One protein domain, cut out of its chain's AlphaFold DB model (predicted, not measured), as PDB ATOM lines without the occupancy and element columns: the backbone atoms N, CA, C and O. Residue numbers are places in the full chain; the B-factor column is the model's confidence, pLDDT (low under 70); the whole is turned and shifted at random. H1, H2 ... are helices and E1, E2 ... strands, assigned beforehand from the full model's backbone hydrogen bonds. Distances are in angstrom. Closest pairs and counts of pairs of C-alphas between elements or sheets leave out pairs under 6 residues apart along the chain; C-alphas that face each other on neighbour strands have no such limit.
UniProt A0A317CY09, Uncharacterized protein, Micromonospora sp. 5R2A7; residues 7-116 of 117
ATOM      1  N   VAL A   7     202.899 184.506 206.889       96.56
ATOM      2  CA  VAL A   7     204.232 184.520 207.488       96.56
ATOM      3  C   VAL A   7     205.050 183.388 206.865       96.56
ATOM      4  O   VAL A   7     204.579 182.250 206.840       96.56
ATOM      5  N   GLU A   8     206.260 183.677 206.384       96.06
ATOM      6  CA  GLU A   8     207.140 182.683 205.753       96.06
ATOM      7  C   GLU A   8     208.616 182.893 206.138       96.06
ATOM      8  O   GLU A   8     209.088 184.024 206.080       96.06
ATOM      9  N   PRO A   9     209.385 181.848 206.498       94.56
ATOM     10  CA  PRO A   9     208.989 180.442 206.621       94.56
ATOM     11  C   PRO A   9     208.059 180.176 207.814       94.56
ATOM     12  O   PRO A   9     208.161 180.814 208.856       94.56
ATOM     13  N   TRP A  10     207.155 179.207 207.659       92.31
ATOM     14  CA  TRP A  10     206.254 178.738 208.718       92.31
ATOM     15  C   TRP A  10     206.757 177.408 209.291       92.31
ATOM     16  O   TRP A  10     207.028 176.487 208.519       92.31
ATOM     17  N   PHE A  11     206.860 177.280 210.621       89.62
ATOM     18  CA  PHE A  11     207.393 176.084 211.292       89.62
ATOM     19  C   PHE A  11     206.325 175.386 212.157       89.62
ATOM     20  O   PHE A  11     206.416 175.406 213.389       89.62
ATOM     21  N   PRO A  12     205.320 174.720 211.553       84.50
ATOM     22  CA  PRO A  12     204.218 174.101 212.299       84.50
ATOM     23  C   PRO A  12     204.695 172.991 213.245       84.50
ATOM     24  O   PRO A  12     204.152 172.827 214.335       84.50
ATOM     25  N   ASP A  13     205.756 172.276 212.868       87.44
ATOM     26  CA  ASP A  13     206.337 171.205 213.683       87.44
ATOM     27  C   ASP A  13     207.139 171.741 214.883       87.44
ATOM     28  O   ASP A  13     207.477 170.990 215.795       87.44
ATOM     29  N   ASN A  14     207.417 173.053 214.924       84.31
ATOM     30  CA  ASN A  14     208.172 173.706 215.994       84.31
ATOM     31  C   ASN A  14     207.271 174.523 216.932       84.31
ATOM     32  O   ASN A  14     207.613 175.632 217.343       84.31
ATOM     33  N   ARG A  15     206.109 173.954 217.281       88.50
ATOM     34  CA  ARG A  15     205.124 174.512 218.227       88.50
ATOM     35  C   ARG A  15     204.432 175.802 217.770       88.50
ATOM     36  O   ARG A  15     203.710 176.390 218.572       88.50
ATOM     37  N   GLU A  16     204.620 176.247 216.530       93.81
ATOM     38  CA  GLU A  16     203.980 177.465 216.028       93.81
ATOM     39  C   GLU A  16     202.488 177.249 215.762       93.81
ATOM     40  O   GLU A  16     202.074 176.210 215.247       93.81
ATOM     41  N   LEU A  17     201.665 178.240 216.115       96.19
ATOM     42  CA  LEU A  17     200.204 178.157 216.003       96.19
ATOM     43  C   LEU A  17     199.640 179.349 215.231       96.19
ATOM     44  O   LEU A  17     200.113 180.476 215.372       96.19
ATOM     45  N   ARG A  18     198.601 179.101 214.431       96.56
ATOM     46  CA  ARG A  18     197.883 180.125 213.665       96.56
ATOM     47  C   ARG A  18     196.388 180.042 213.954       96.56
ATOM     48  O   ARG A  18     195.778 178.992 213.772       96.56
ATOM     49  N   TYR A  19     195.797 181.174 214.315       96.88
ATOM     50  CA  TYR A  19     194.370 181.336 214.579       96.88
ATOM     51  C   TYR A  19     193.801 182.394 213.626       96.88
ATOM     52  O   TYR A  19     193.930 183.587 213.885       96.88
ATOM     53  N   GLY A  20     193.216 181.977 212.502       96.25
ATOM     54  CA  GLY A  20     192.561 182.886 211.545       96.25
ATOM     55  C   GLY A  20     191.111 183.207 211.923       96.25
ATOM     56  O   GLY A  20     190.495 182.459 212.684       96.25
ATOM     57  N   GLY A  21     190.552 184.293 211.388       96.19
ATOM     58  CA  GLY A  21     189.129 184.628 211.511       96.19
ATOM     59  C   GLY A  21     188.677 185.039 212.915       96.19
ATOM     60  O   GLY A  21     187.515 184.848 213.274       96.19
ATOM     61  N   GLN A  22     189.580 185.573 213.737       97.31
ATOM     62  CA  GLN A  22     189.297 185.929 215.127       97.31
ATOM     63  C   GLN A  22     188.572 187.275 215.220       97.31
ATOM     64  O   GLN A  22     189.001 188.280 214.645       97.31
ATOM     65  N   ARG A  23     187.487 187.320 215.998       97.00
ATOM     66  CA  ARG A  23     186.841 188.583 216.383       97.00
ATOM     67  C   ARG A  23     187.737 189.365 217.342       97.00
ATOM     68  O   ARG A  23     188.680 188.814 217.904       97.00
ATOM     69  N   LEU A  24     187.428 190.646 217.544       94.75
ATOM     70  CA  LEU A  24     188.229 191.537 218.388       94.75
ATOM     71  C   LEU A  24     188.478 190.967 219.796       94.75
ATOM     72  O   LEU A  24     189.622 190.962 220.248       94.75
ATOM     73  N   ASP A  25     187.445 190.432 220.451       97.25
ATOM     74  CA  ASP A  25     187.564 189.881 221.809       97.25
ATOM     75  C   ASP A  25     188.434 188.617 221.853       97.25
ATOM     76  O   ASP A  25     189.306 188.494 222.713       97.25
ATOM     77  N   ASP A  26     188.261 187.703 220.892       98.06
ATOM     78  CA  ASP A  26     189.081 186.492 220.792       98.06
ATOM     79  C   ASP A  26     190.539 186.824 220.461       98.06
ATOM     80  O   ASP A  26     191.450 186.280 221.087       98.06
ATOM     81  N   ARG A  27     190.768 187.771 219.538       96.81
ATOM     82  CA  ARG A  27     192.101 188.306 219.231       96.81
ATOM     83  C   ARG A  27     192.761 188.831 220.497       96.81
ATOM     84  O   ARG A  27     193.909 188.483 220.771       96.81
ATOM     85  N   ASN A  28     192.054 189.666 221.260       96.56
ATOM     86  CA  ASN A  28     192.582 190.266 222.484       96.56
ATOM     87  C   ASN A  28     192.887 189.191 223.529       96.56
ATOM     88  O   ASN A  28     193.945 189.232 224.147       96.56
ATOM     89  N   ARG A  29     192.015 188.189 223.689       97.19
ATOM     90  CA  ARG A  29     192.263 187.055 224.589       97.19
ATOM     91  C   ARG A  29     193.520 186.280 224.194       97.19
ATOM     92  O   ARG A  29     194.307 185.967 225.080       97.19
ATOM     93  N   LEU A  30     193.705 185.958 222.914       97.50
ATOM     94  CA  LEU A  30     194.883 185.218 222.439       97.50
ATOM     95  C   LEU A  30     196.172 186.016 222.677       97.50
ATOM     96  O   LEU A  30     197.131 185.498 223.236       97.50
ATOM     97  N   ILE A  31     196.169 187.304 222.329       96.81
ATOM     98  CA  ILE A  31     197.334 188.178 222.497       96.81
ATOM     99  C   ILE A  31     197.672 188.426 223.976       96.81
ATOM    100  O   ILE A  31     198.835 188.307 224.351       96.81
ATOM    101  N   ASN A  32     196.680 188.698 224.830       95.69
ATOM    102  CA  ASN A  32     196.888 188.898 226.272       95.69
ATOM    103  C   ASN A  32     197.354 187.623 226.991       95.69
ATOM    104  O   ASN A  32     197.997 187.705 228.030       95.69
ATOM    105  N   ASN A  33     197.024 186.444 226.458       95.31
ATOM    106  CA  ASN A  33     197.440 185.154 227.008       95.31
ATOM    107  C   ASN A  33     198.551 184.512 226.167       95.31
ATOM    108  O   ASN A  33     198.587 183.287 226.024       95.31
ATOM    109  N   CYS A  34     199.440 185.330 225.591       94.75
ATOM    110  CA  CYS A  34     200.570 184.839 224.815       94.75
ATOM    111  C   CYS A  34     201.427 183.882 225.668       94.75
ATOM    112  O   CYS A  34     201.970 184.313 226.692       94.75
ATOM    113  N   PRO A  35     201.551 182.590 225.297       93.50
ATOM    114  CA  PRO A  35     202.216 181.609 226.144       93.50
ATOM    115  C   PRO A  35     203.700 181.916 226.354       93.50
ATOM    116  O   PRO A  35     204.383 182.425 225.464       93.50
ATOM    117  N   SER A  36     204.228 181.540 227.520       91.88
ATOM    118  CA  SER A  36     205.659 181.662 227.813       91.88
ATOM    119  C   SER A  36     206.508 180.945 226.753       91.88
ATOM    120  O   SER A  36     206.221 179.805 226.377       91.88
ATOM    121  N   GLY A  37     207.551 181.623 226.273       90.50
ATOM    122  CA  GLY A  37     208.433 181.152 225.205       90.50
ATOM    123  C   GLY A  37     208.037 181.604 223.795       90.50
ATOM    124  O   GLY A  37     208.795 181.335 222.871       90.50
ATOM    125  N   PHE A  38     206.904 182.293 223.616       93.50
ATOM    126  CA  PHE A  38     206.403 182.687 222.297       93.50
ATOM    127  C   PHE A  38     206.422 184.194 222.063       93.50
ATOM    128  O   PHE A  38     206.276 185.001 222.982       93.50
ATOM    129  N   LEU A  39     206.519 184.544 220.785       94.88
ATOM    130  CA  LEU A  39     206.148 185.843 220.253       94.88
ATOM    131  C   LEU A  39     204.780 185.722 219.576       94.88
ATOM    132  O   LEU A  39     204.634 184.988 218.599       94.88
ATOM    133  N   CYS A  40     203.784 186.450 220.068       96.56
ATOM    134  CA  CYS A  40     202.432 186.418 219.528       96.56
ATOM    135  C   CYS A  40     202.132 187.683 218.723       96.56
ATOM    136  O   CYS A  40     202.307 188.786 219.232       96.56
ATOM    137  N   LEU A  41     201.653 187.534 217.488       97.06
ATOM    138  CA  LEU A  41     201.320 188.634 216.578       97.06
ATOM    139  C   LEU A  41     199.842 188.591 216.217       97.06
ATOM    140  O   LEU A  41     199.312 187.512 215.980       97.06
ATOM    141  N   ALA A  42     199.196 189.741 216.082       97.81
ATOM    142  CA  ALA A  42     197.859 189.866 215.520       97.81
ATOM    143  C   ALA A  42     197.852 190.873 214.372       97.81
ATOM    144  O   ALA A  42     198.311 192.004 214.539       97.81
ATOM    145  N   ALA A  43     197.258 190.484 213.249       97.81
ATOM    146  CA  ALA A  43     197.055 191.331 212.079       97.81
ATOM    147  C   ALA A  43     195.596 191.271 211.619       97.81
ATOM    148  O   ALA A  43     194.947 190.227 211.730       97.81
ATOM    149  N   GLY A  44     195.072 192.396 211.134       96.44
ATOM    150  CA  GLY A  44     193.718 192.473 210.591       96.44
ATOM    151  C   GLY A  44     193.579 191.751 209.249       96.44
ATOM    152  O   GLY A  44     194.539 191.638 208.493       96.44
ATOM    153  N   GLU A  45     192.364 191.292 208.950       96.19
ATOM    154  CA  GLU A  45     191.982 190.612 207.699       96.19
ATOM    155  C   GLU A  45     191.147 191.513 206.765       96.19
ATOM    156  O   GLU A  45     190.578 191.053 205.776       96.19
ATOM    157  N   GLY A  46     191.003 192.806 207.088       93.00
ATOM    158  CA  GLY A  46     190.271 193.783 206.263       93.00
ATOM    159  C   GLY A  46     188.743 193.688 206.301       93.00
ATOM    160  O   GLY A  46     188.048 194.447 205.627       93.00
ATOM    161  N   ASN A  47     188.201 192.762 207.088       93.38
ATOM    162  CA  ASN A  47     186.766 192.489 207.239       93.38
ATOM    163  C   ASN A  47     186.290 192.586 208.706       93.38
ATOM    164  O   ASN A  47     185.211 192.103 209.039       93.38
ATOM    165  N   GLY A  48     187.105 193.177 209.588       92.62
ATOM    166  CA  GLY A  48     186.861 193.237 211.035       92.62
ATOM    167  C   GLY A  48     187.320 191.998 211.817       92.62
ATOM    168  O   GLY A  48     187.225 191.989 213.045       92.62
ATOM    169  N   LEU A  49     187.834 190.971 211.133       96.38
ATOM    170  CA  LEU A  49     188.486 189.811 211.741       96.38
ATOM    171  C   LEU A  49     190.010 189.968 211.746       96.38
ATOM    172  O   LEU A  49     190.568 190.886 211.139       96.38
ATOM    173  N   HIS A  50     190.671 189.067 212.466       96.94
ATOM    174  CA  HIS A  50     192.109 189.083 212.686       96.94
ATOM    175  C   HIS A  50     192.688 187.673 212.597       96.94
ATOM    176  O   HIS A  50     192.082 186.712 213.074       96.94
ATOM    177  N   THR A  51     193.910 187.570 212.086       97.81
ATOM    178  CA  THR A  51     194.736 186.374 212.242       97.81
ATOM    179  C   THR A  51     195.733 186.598 213.378       97.81
ATOM    180  O   THR A  51     196.390 187.639 213.430       97.81
ATOM    181  N   VAL A  52     195.860 185.616 214.273       98.06
ATOM    182  CA  VAL A  52     196.857 185.590 215.349       98.06
ATOM    183  C   VAL A  52     197.881 184.484 215.099       98.06
ATOM    184  O   VAL A  52     197.506 183.350 214.806       98.06
ATOM    185  N   TYR A  53     199.164 184.803 215.240       97.69
ATOM    186  CA  TYR A  53     200.292 183.881 215.107       97.69
ATOM    187  C   TYR A  53     201.026 183.747 216.426       97.69
ATOM    188  O   TYR A  53     201.347 184.766 217.026       97.69
ATOM    189  N   TYR A  54     201.341 182.526 216.845       96.56
ATOM    190  CA  TYR A  54     202.280 182.247 217.930       96.56
ATOM    191  C   TYR A  54     203.557 181.687 217.314       96.56
ATOM    192  O   TYR A  54     203.544 180.606 216.726       96.56
ATOM    193  N   LEU A  55     204.645 182.439 217.435       95.06
ATOM    194  CA  LEU A  55     205.939 182.160 216.827       95.06
ATOM    195  C   LEU A  55     206.922 181.717 217.907       95.06
ATOM    196  O   LEU A  55     206.984 182.325 218.976       95.06
ATOM    197  N   TYR A  56     207.688 180.667 217.617       92.25
ATOM    198  CA  TYR A  56     208.634 180.074 218.568       92.25
ATOM    199  C   TYR A  56     210.046 179.967 217.990       92.25
ATOM    200  O   TYR A  56     211.021 180.218 218.693       92.25
ATOM    201  N   ALA A  57     210.180 179.618 216.707       91.06
ATOM    202  CA  ALA A  57     211.489 179.454 216.087       91.06
ATOM    203  C   ALA A  57     212.222 180.801 215.941       91.06
ATOM    204  O   ALA A  57     211.625 181.780 215.488       91.06
ATOM    205  N   CYS A  58     213.521 180.834 216.253       88.94
ATOM    206  CA  CYS A  58     214.400 181.976 215.976       88.94
ATOM    207  C   CYS A  58     214.850 181.955 214.511       88.94
ATOM    208  O   CYS A  58     215.929 181.467 214.182       88.94
ATOM    209  N   SER A  59     213.988 182.426 213.619       90.88
ATOM    210  CA  SER A  59     214.304 182.586 212.204       90.88
ATOM    211  C   SER A  59     213.562 183.803 211.677       90.88
ATOM    212  O   SER A  59     212.364 183.944 211.928       90.88
ATOM    213  N   GLU A  60     214.278 184.668 210.957       95.31
ATOM    214  CA  GLU A  60     213.675 185.805 210.271       95.31
ATOM    215  C   GLU A  60     212.619 185.324 209.270       95.31
ATOM    216  O   GLU A  60     212.841 184.382 208.508       95.31
ATOM    217  N   ARG A  61     211.473 186.006 209.257       96.25
ATOM    218  CA  ARG A  61     210.334 185.706 208.394       96.25
ATOM    219  C   ARG A  61     209.903 186.930 207.607       96.25
ATOM    220  O   ARG A  61     209.941 188.044 208.125       96.25
ATOM    221  N   SER A  62     209.458 186.727 206.376       97.94
ATOM    222  CA  SER A  62     208.701 187.710 205.612       97.94
ATOM    223  C   SER A  62     207.247 187.744 206.076       97.94
ATOM    224  O   SER A  62     206.659 186.726 206.450       97.94
ATOM    225  N   LEU A  63     206.675 188.944 206.055       97.81
ATOM    226  CA  LEU A  63     205.271 189.204 206.332       97.81
ATOM    227  C   LEU A  63     204.579 189.606 205.032       97.81
ATOM    228  O   LEU A  63     205.096 190.410 204.260       97.81
ATOM    229  N   SER A  64     203.404 189.042 204.773       97.19
ATOM    230  CA  SER A  64     202.565 189.401 203.626       97.19
ATOM    231  C   SER A  64     201.134 189.647 204.083       97.19
ATOM    232  O   SER A  64     200.615 188.906 204.913       97.19
ATOM    233  N   ASN A  65     200.486 190.682 203.542       96.25
ATOM    234  CA  ASN A  65     199.142 191.124 203.947       96.25
ATOM    235  C   ASN A  65     199.012 191.466 205.449       96.25
ATOM    236  O   ASN A  65     197.934 191.355 206.031       96.25
ATOM    237  N   PHE A  66     200.112 191.878 206.076       96.88
ATOM    238  CA  PHE A  66     200.100 192.569 207.359       96.88
ATOM    239  C   PHE A  66     199.909 194.055 207.046       96.88
ATOM    240  O   PHE A  66     200.796 194.672 206.472       96.88
ATOM    241  N   ILE A  67     198.713 194.585 207.311       94.06
ATOM    242  CA  ILE A  67     198.306 195.932 206.887       94.06
ATOM    243  C   ILE A  67     197.642 196.639 208.065       94.06
ATOM    244  O   ILE A  67     196.768 196.063 208.724       94.06
ATOM    245  N   GLY A  68     198.039 197.886 208.288       94.25
ATOM    246  CA  GLY A  68     197.520 198.775 209.312       94.25
ATOM    247  C   GLY A  68     197.735 198.258 210.731       94.25
ATOM    248  O   GLY A  68     198.751 197.654 211.068       94.25
ATOM    249  N   ASP A  69     196.748 198.499 211.587       94.56
ATOM    250  CA  ASP A  69     196.866 198.230 213.015       94.56
ATOM    251  C   ASP A  69     196.894 196.743 213.380       94.56
ATOM    252  O   ASP A  69     196.050 195.935 212.979       94.56
ATOM    253  N   GLY A  70     197.789 196.412 214.303       95.69
ATOM    254  CA  GLY A  70     197.813 195.129 214.979       95.69
ATOM    255  C   GLY A  70     198.396 195.188 216.380       95.69
ATOM    256  O   GLY A  70     198.493 196.243 217.010       95.69
ATOM    257  N   ALA A  71     198.731 194.012 216.898       96.88
ATOM    258  CA  ALA A  71     199.255 193.868 218.247       96.88
ATOM    259  C   ALA A  71     200.343 192.802 218.298       96.88
ATOM    260  O   ALA A  71     200.291 191.820 217.555       96.88
ATOM    261  N   VAL A  72     201.303 192.991 219.195       96.88
ATOM    262  CA  VAL A  72     202.385 192.044 219.453       96.88
ATOM    263  C   VAL A  72     202.547 191.866 220.954       96.88
ATOM    264  O   VAL A  72     202.593 192.851 221.681       96.88
ATOM    265  N   ALA A  73     202.667 190.627 221.413       95.81
ATOM    266  CA  ALA A  73     203.057 190.295 222.778       95.81
ATOM    267  C   ALA A  73     204.307 189.417 222.729       95.81
ATOM    268  O   ALA A  73     204.342 188.429 221.996       95.81
ATOM    269  N   ASN A  74     205.339 189.789 223.483       94.50
ATOM    270  CA  ASN A  74     206.576 189.026 223.562       94.50
ATOM    271  C   ASN A  74     206.693 188.384 224.950       94.50
ATOM    272  O   ASN A  74     207.149 189.017 225.901       94.50
ATOM    273  N   SER A  75     206.322 187.108 225.032       92.69
ATOM    274  CA  SER A  75     206.400 186.289 226.246       92.69
ATOM    275  C   SER A  75     207.622 185.362 226.248       92.69
ATOM    276  O   SER A  75     207.654 184.360 226.970       92.69
ATOM    277  N   GLN A  76     208.624 185.626 225.409       90.56
ATOM    278  CA  GLN A  76     209.796 184.768 225.275       90.56
ATOM    279  C   GLN A  76     210.679 184.814 226.535       90.56
ATOM    280  O   GLN A  76     210.754 185.818 227.242       90.56
ATOM    281  N   THR A  77     211.386 183.715 226.812       84.00
ATOM    282  CA  THR A  77     212.273 183.571 227.980       84.00
ATOM    283  C   THR A  77     213.687 183.164 227.525       84.00
ATOM    284  O   THR A  77     213.822 182.310 226.655       84.00
ATOM    285  N   GLY A  78     214.756 183.802 228.040       67.88
ATOM    286  CA  GLY A  78     216.158 183.500 227.660       67.88
ATOM    287  C   GLY A  78     217.154 184.671 227.812       67.88
ATOM    288  O   GLY A  78     216.741 185.809 228.022       67.88
ATOM    289  N   ASN A  79     218.474 184.419 227.722       53.19
ATOM    290  CA  ASN A  79     219.545 185.433 227.861       53.19
ATOM    291  C   ASN A  79     220.589 185.324 226.713       53.19
ATOM    292  O   ASN A  79     220.977 184.193 226.420       53.19
ATOM    293  N   PRO A  80     221.085 186.428 226.097       52.91
ATOM    294  CA  PRO A  80     220.815 187.832 226.408       52.91
ATOM    295  C   PRO A  80     219.568 188.383 225.701       52.91
ATOM    296  O   PRO A  80     219.663 188.940 224.616       52.91
ATOM    297  N   GLY A  81     218.418 188.253 226.379       60.09
ATOM    298  CA  GLY A  81     217.106 188.832 226.083       60.09
ATOM    299  C   GLY A  81     216.477 188.410 224.751       60.09
ATOM    300  O   GLY A  81     216.891 188.943 223.726       60.09
ATOM    301  N   PRO A  82     215.435 187.557 224.723       69.44
ATOM    302  CA  PRO A  82     214.703 187.298 223.491       69.44
ATOM    303  C   PRO A  82     213.960 188.571 223.080       69.44
ATOM    304  O   PRO A  82     213.000 189.004 223.723       69.44
ATOM    305  N   ARG A  83     214.473 189.232 222.047       87.12
ATOM    306  CA  ARG A  83     213.908 190.455 221.486       87.12
ATOM    307  C   ARG A  83     213.364 190.109 220.118       87.12
ATOM    308  O   ARG A  83     214.105 189.596 219.295       87.12
ATOM    309  N   ALA A  84     212.120 190.479 219.862       92.88
ATOM    310  CA  ALA A  84     211.611 190.434 218.507       92.88
ATOM    311  C   ALA A  84     211.984 191.724 217.771       92.88
ATOM    312  O   ALA A  84     211.822 192.822 218.307       92.88
ATOM    313  N   ILE A  85     212.469 191.608 216.542       95.75
ATOM    314  CA  ILE A  85     212.875 192.721 215.692       95.75
ATOM    315  C   ILE A  85     211.907 192.801 214.514       95.75
ATOM    316  O   ILE A  85     211.877 191.929 213.650       95.75
ATOM    317  N   LEU A  86     211.133 193.878 214.463       97.44
ATOM    318  CA  LEU A  86     210.348 194.254 213.291       97.44
ATOM    319  C   LEU A  86     211.269 195.004 212.330       97.44
ATOM    320  O   LEU A  86     211.976 195.922 212.756       97.44
ATOM    321  N   LYS A  87     211.282 194.623 211.053       98.31
ATOM    322  CA  LYS A  87     212.178 195.206 210.045       98.31
ATOM    323  C   LYS A  87     211.394 195.739 208.848       98.31
ATOM    324  O   LYS A  87     210.380 195.167 208.438       98.31
ATOM    325  N   ARG A  88     211.903 196.831 208.281       98.25
ATOM    326  CA  ARG A  88     211.405 197.467 207.056       98.25
ATOM    327  C   ARG A  88     211.802 196.660 205.818       98.25
ATOM    328  O   ARG A  88     212.555 195.690 205.903       98.25
ATOM    329  N   GLN A  89     211.311 197.075 204.651       97.19
ATOM    330  CA  GLN A  89     211.598 196.411 203.375       97.19
ATOM    331  C   GLN A  89     213.100 196.352 203.043       97.19
ATOM    332  O   GLN A  89     213.573 195.353 202.509       97.19
ATOM    333  N   ASP A  90     213.860 197.384 203.407       97.25
ATOM    334  CA  ASP A  90     215.319 197.457 203.243       97.25
ATOM    335  C   ASP A  90     216.102 196.688 204.327       97.25
ATOM    336  O   ASP A  90     217.321 196.816 204.416       97.25
ATOM    337  N   LYS A  91     215.404 195.892 205.153       95.88
ATOM    338  CA  LYS A  91     215.923 195.145 206.312       95.88
ATOM    339  C   LYS A  91     216.409 196.010 207.475       95.88
ATOM    340  O   LYS A  91     216.889 195.453 208.465       95.88
ATOM    341  N   SER A  92     216.252 197.333 207.419       97.75
ATOM    342  CA  SER A  92     216.532 198.187 208.573       97.75
ATOM    343  C   SER A  92     215.551 197.897 209.713       97.75
ATOM    344  O   SER A  92     214.399 197.509 209.498       97.75
ATOM    345  N   THR A  93     216.017 198.042 210.954       97.38
ATOM    346  CA  THR A  93     215.173 197.840 212.133       97.38
ATOM    347  C   THR A  93     214.115 198.929 212.210       97.38
ATOM    348  O   THR A  93     214.447 200.105 212.321       97.38
ATOM    349  N   GLU A  94     212.848 198.520 212.219       96.94
ATOM    350  CA  GLU A  94     211.743 199.419 212.523       96.94
ATOM    351  C   GLU A  94     211.534 199.542 214.027       96.94
ATOM    352  O   GLU A  94     211.439 200.633 214.587       96.94
ATOM    353  N   ARG A  95     211.460 198.397 214.705       95.88
ATOM    354  CA  ARG A  95     211.169 198.369 216.132       95.88
ATOM    355  C   ARG A  95     211.711 197.111 216.772       95.88
ATOM    356  O   ARG A  95     211.638 196.029 216.201       95.88
ATOM    357  N   VAL A  96     212.188 197.256 218.000       94.62
ATOM    358  CA  VAL A  96     212.555 196.135 218.862       94.62
ATOM    359  C   VAL A  96     211.480 195.975 219.931       94.62
ATOM    360  O   VAL A  96     211.147 196.935 220.628       94.62
ATOM    361  N   ILE A  97     210.935 194.770 220.057       93.38
ATOM    362  CA  ILE A  97     209.970 194.391 221.087       93.38
ATOM    363  C   ILE A  97     210.704 193.543 222.120       93.38
ATOM    364  O   ILE A  97     211.027 192.379 221.878       93.38
ATOM    365  N   GLY A  98     210.996 194.145 223.272       90.75
ATOM    366  CA  GLY A  98     211.533 193.414 224.417       90.75
ATOM    367  C   GLY A  98     210.498 192.461 225.025       90.75
ATOM    368  O   GLY A  98     209.304 192.620 224.763       90.75
ATOM    369  N   PRO A  99     210.939 191.490 225.839       88.38
ATOM    370  CA  PRO A  99     210.025 190.616 226.557       88.38
ATOM    371  C   PRO A  99     209.216 191.423 227.581       88.38
ATOM    372  O   PRO A  99     209.747 192.332 228.227       88.38
ATOM    373  N   GLY A 100     207.937 191.093 227.738       83.31
ATOM    374  CA  GLY A 100     207.024 191.783 228.641       83.31
ATOM    375  C   GLY A 100     205.622 191.184 228.616       83.31
ATOM    376  O   GLY A 100     205.216 190.564 227.637       83.31
ATOM    377  N   ASN A 101     204.880 191.378 229.706       68.25
ATOM    378  CA  ASN A 101     203.539 190.804 229.854       68.25
ATOM    379  C   ASN A 101     202.462 191.585 229.087       68.25
ATOM    380  O   ASN A 101     201.386 191.048 228.840       68.25
ATOM    381  N   ASP A 102     202.743 192.835 228.712       88.81
ATOM    382  CA  ASP A 102     201.758 193.714 228.092       88.81
ATOM    383  C   ASP A 102     201.900 193.712 226.565       88.81
ATOM    384  O   ASP A 102     202.982 194.008 226.039       88.81
ATOM    385  N   PRO A 103     200.817 193.432 225.823       92.81
ATOM    386  CA  PRO A 103     200.826 193.584 224.383       92.81
ATOM    387  C   PRO A 103     201.035 195.036 223.971       92.81
ATOM    388  O   PRO A 103     200.447 195.965 224.523       92.81
ATOM    389  N   VAL A 104     201.811 195.226 222.915       95.06
ATOM    390  CA  VAL A 104     202.038 196.528 222.302       95.06
ATOM    391  C   VAL A 104     201.283 196.632 220.987       95.06
ATOM    392  O   VAL A 104     201.242 195.691 220.194       95.06
ATOM    393  N   ARG A 105     200.710 197.809 220.725       95.44
ATOM    394  CA  ARG A 105     200.175 198.135 219.399       95.44
ATOM    395  C   ARG A 105     201.323 198.276 218.408       95.44
ATOM    396  O   ARG A 105     202.369 198.846 218.743       95.44
ATOM    397  N   VAL A 106     201.109 197.771 217.203       96.06
ATOM    398  CA  VAL A 106     202.042 197.856 216.080       96.06
ATOM    399  C   VAL A 106     201.279 198.361 214.865       96.06
ATOM    400  O   VAL A 106     200.156 197.925 214.629       96.06
ATOM    401  N   ASP A 107     201.892 199.286 214.136       96.81
ATOM    402  CA  ASP A 107     201.511 199.597 212.764       96.81
ATOM    403  C   ASP A 107     202.301 198.662 211.843       96.81
ATOM    404  O   ASP A 107     203.533 198.616 211.914       96.81
ATOM    405  N   TRP A 108     201.592 197.858 211.056       97.38
ATOM    406  CA  TRP A 108     202.186 196.873 210.165       97.38
ATOM    407  C   TRP A 108     202.599 197.446 208.812       97.38
ATOM    408  O   TRP A 108     203.440 196.833 208.160       97.38
ATOM    409  N   ASP A 109     202.082 198.610 208.411       96.88
ATOM    410  CA  ASP A 109     202.361 199.196 207.094       96.88
ATOM    411  C   ASP A 109     203.868 199.363 206.784       96.88
ATOM    412  O   ASP A 109     204.272 199.090 205.650       96.88
ATOM    413  N   PRO A 110     204.747 199.749 207.736       97.50
ATOM    414  CA  PRO A 110     206.184 199.826 207.471       97.50
ATOM    415  C   PRO A 110     206.932 198.492 207.646       97.50
ATOM    416  O   PRO A 110     208.142 198.451 207.400       97.50
ATOM    417  N   VAL A 111     206.278 197.415 208.094       98.19
ATOM    418  CA  VAL A 111     206.932 196.171 208.529       98.19
ATOM    419  C   VAL A 111     206.804 195.078 207.472       98.19
ATOM    420  O   VAL A 111     205.724 194.572 207.190       98.19
ATOM    421  N   TYR A 112     207.946 194.641 206.944       98.12
ATOM    422  CA  TYR A 112     208.020 193.610 205.903       98.12
ATOM    423  C   TYR A 112     208.604 192.298 206.412       98.12
ATOM    424  O   TYR A 112     208.370 191.242 205.823       98.12
ATOM    425  N   TYR A 113     209.370 192.353 207.502       98.19
ATOM    426  CA  TYR A 113     209.980 191.174 208.095       98.19
ATOM    427  C   TYR A 113     209.890 191.209 209.612       98.19
ATOM    428  O   TYR A 113     209.837 192.276 210.232       98.19
ATOM    429  N   ILE A 114     209.929 190.022 210.202       96.94
ATOM    430  CA  ILE A 114     210.037 189.843 211.638       96.94
ATOM    431  C   ILE A 114     211.106 188.817 211.971       96.94
ATOM    432  O   ILE A 114     211.116 187.715 211.432       96.94
ATOM    433  N   ASP A 115     211.974 189.179 212.897       94.75
ATOM    434  CA  ASP A 115     212.891 188.267 213.561       94.75
ATOM    435  C   ASP A 115     212.373 188.042 214.981       94.75
ATOM    436  O   ASP A 115     212.224 189.015 215.716       94.75
ATOM    437  N   PRO A 116     211.988 186.827 215.394       91.44
ATOM    438  CA  PRO A 116     211.538 186.605 216.770       91.44
ATOM    439  C   PRO A 116     212.658 186.662 217.795       91.44
ATOM    440  O   PRO A 116     212.373 186.640 218.987       91.44
TER     441      PRO A 116
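This is residues 7 to 116 of the 117 residues of an uncharacterized protein of Micromonospora sp. 5R2A7 (UniProt A0A317CY09). A twisted sheet of five strands has H1 over one face, while a smaller sheet of four strands lies only partly face to face with its other face, so the whole is a loose sandwich of two sheets with a helix on the outside. The strand order is E1, E3, E2, E5, E8 in the large sheet and E4, E9, E6, E7 in the small one, and both are antiparallel throughout. The printed part has 110 residues with one named helix and nine named strands, running E1, H1, E2 to E9. The class is mostly strand, with 53 residues, under half, in named elements. The whole is compact, with a radius of gyration of the C-alphas of 12.7 A and a rounded outline spanning 38 by 31 by 27 A.

In the large sheet, E1 is residues 17 to 22, 13.4 A long, beginning at C-alpha 17 (200.204, 178.157, 216.003). E3 is residues 50 to 55, 16.0 A; E2 is residues 39 to 44, 17.1 A; E5 is residues 69 to 74, 17.0 A; E8 is residues 104 to 107, 10.0 A. H1 is residues 24 to 32, 12.0 A, beginning at C-alpha 24 (188.229, 191.537, 218.388). In the small sheet, E4 is residues 61 to 64, 9.8 A; E6 is residues 84 to 87, 9.7 A; E7 is residues 93 to 97, 10.9 A. E9 is residues 113 to 115, 6.8 A, ending at C-alpha 115 (212.891, 188.267, 213.561).

E1 and E8 are the edge strands of the large sheet. Between the antiparallel neighbours E1 and E3, N 19 and O 52 are 2.8 A apart, within hydrogen-bond range. The hairpin E2 and E3 has N 41 and O 53 at 2.8 A, E2 and E5 have N 40 and O 73 at 2.8 A, and E5 and E8 have N 70 and O 106 at 2.8 A. H1 is on this sheet at a height of 8.1 A, over E2 and only just over E3, with 3 C-alphas there. It runs along the strands, at 11 degrees to E2 on the local plane, and the closest C-alphas of H1 and E2, those of Ile 31 and Cys 40, are 6.2 A apart. Every O i to N i+4 pair of H1 is within hydrogen-bond range. E1, H1 and E2 form a split strand-helix-strand unit, two strands running the same way with E3 between them, and its crossover is right-handed. In the small sheet, N 61 and O 114 of E4 and E9 are 2.8 A apart, N 85 and O 115 of E6 and E9 2.7 A, and N 86 and O 95 of the hairpin E6 and E7 2.8 A. Residues 7 to 8 pair antiparallel with residues 62 to 63 of E4. Between the sheets, the closest C-alphas of E5 and E7, those of Asn 74 and Ile 97, are 6.8 A apart.

The C-alphas of Asn 47 and Asn 79, the two farthest apart, are 39.4 A from each other. The printed part has no cut and no long link. The mean pLDDT of the printed part is 92.9, with residues 78 to 82 and residue 101 under 70.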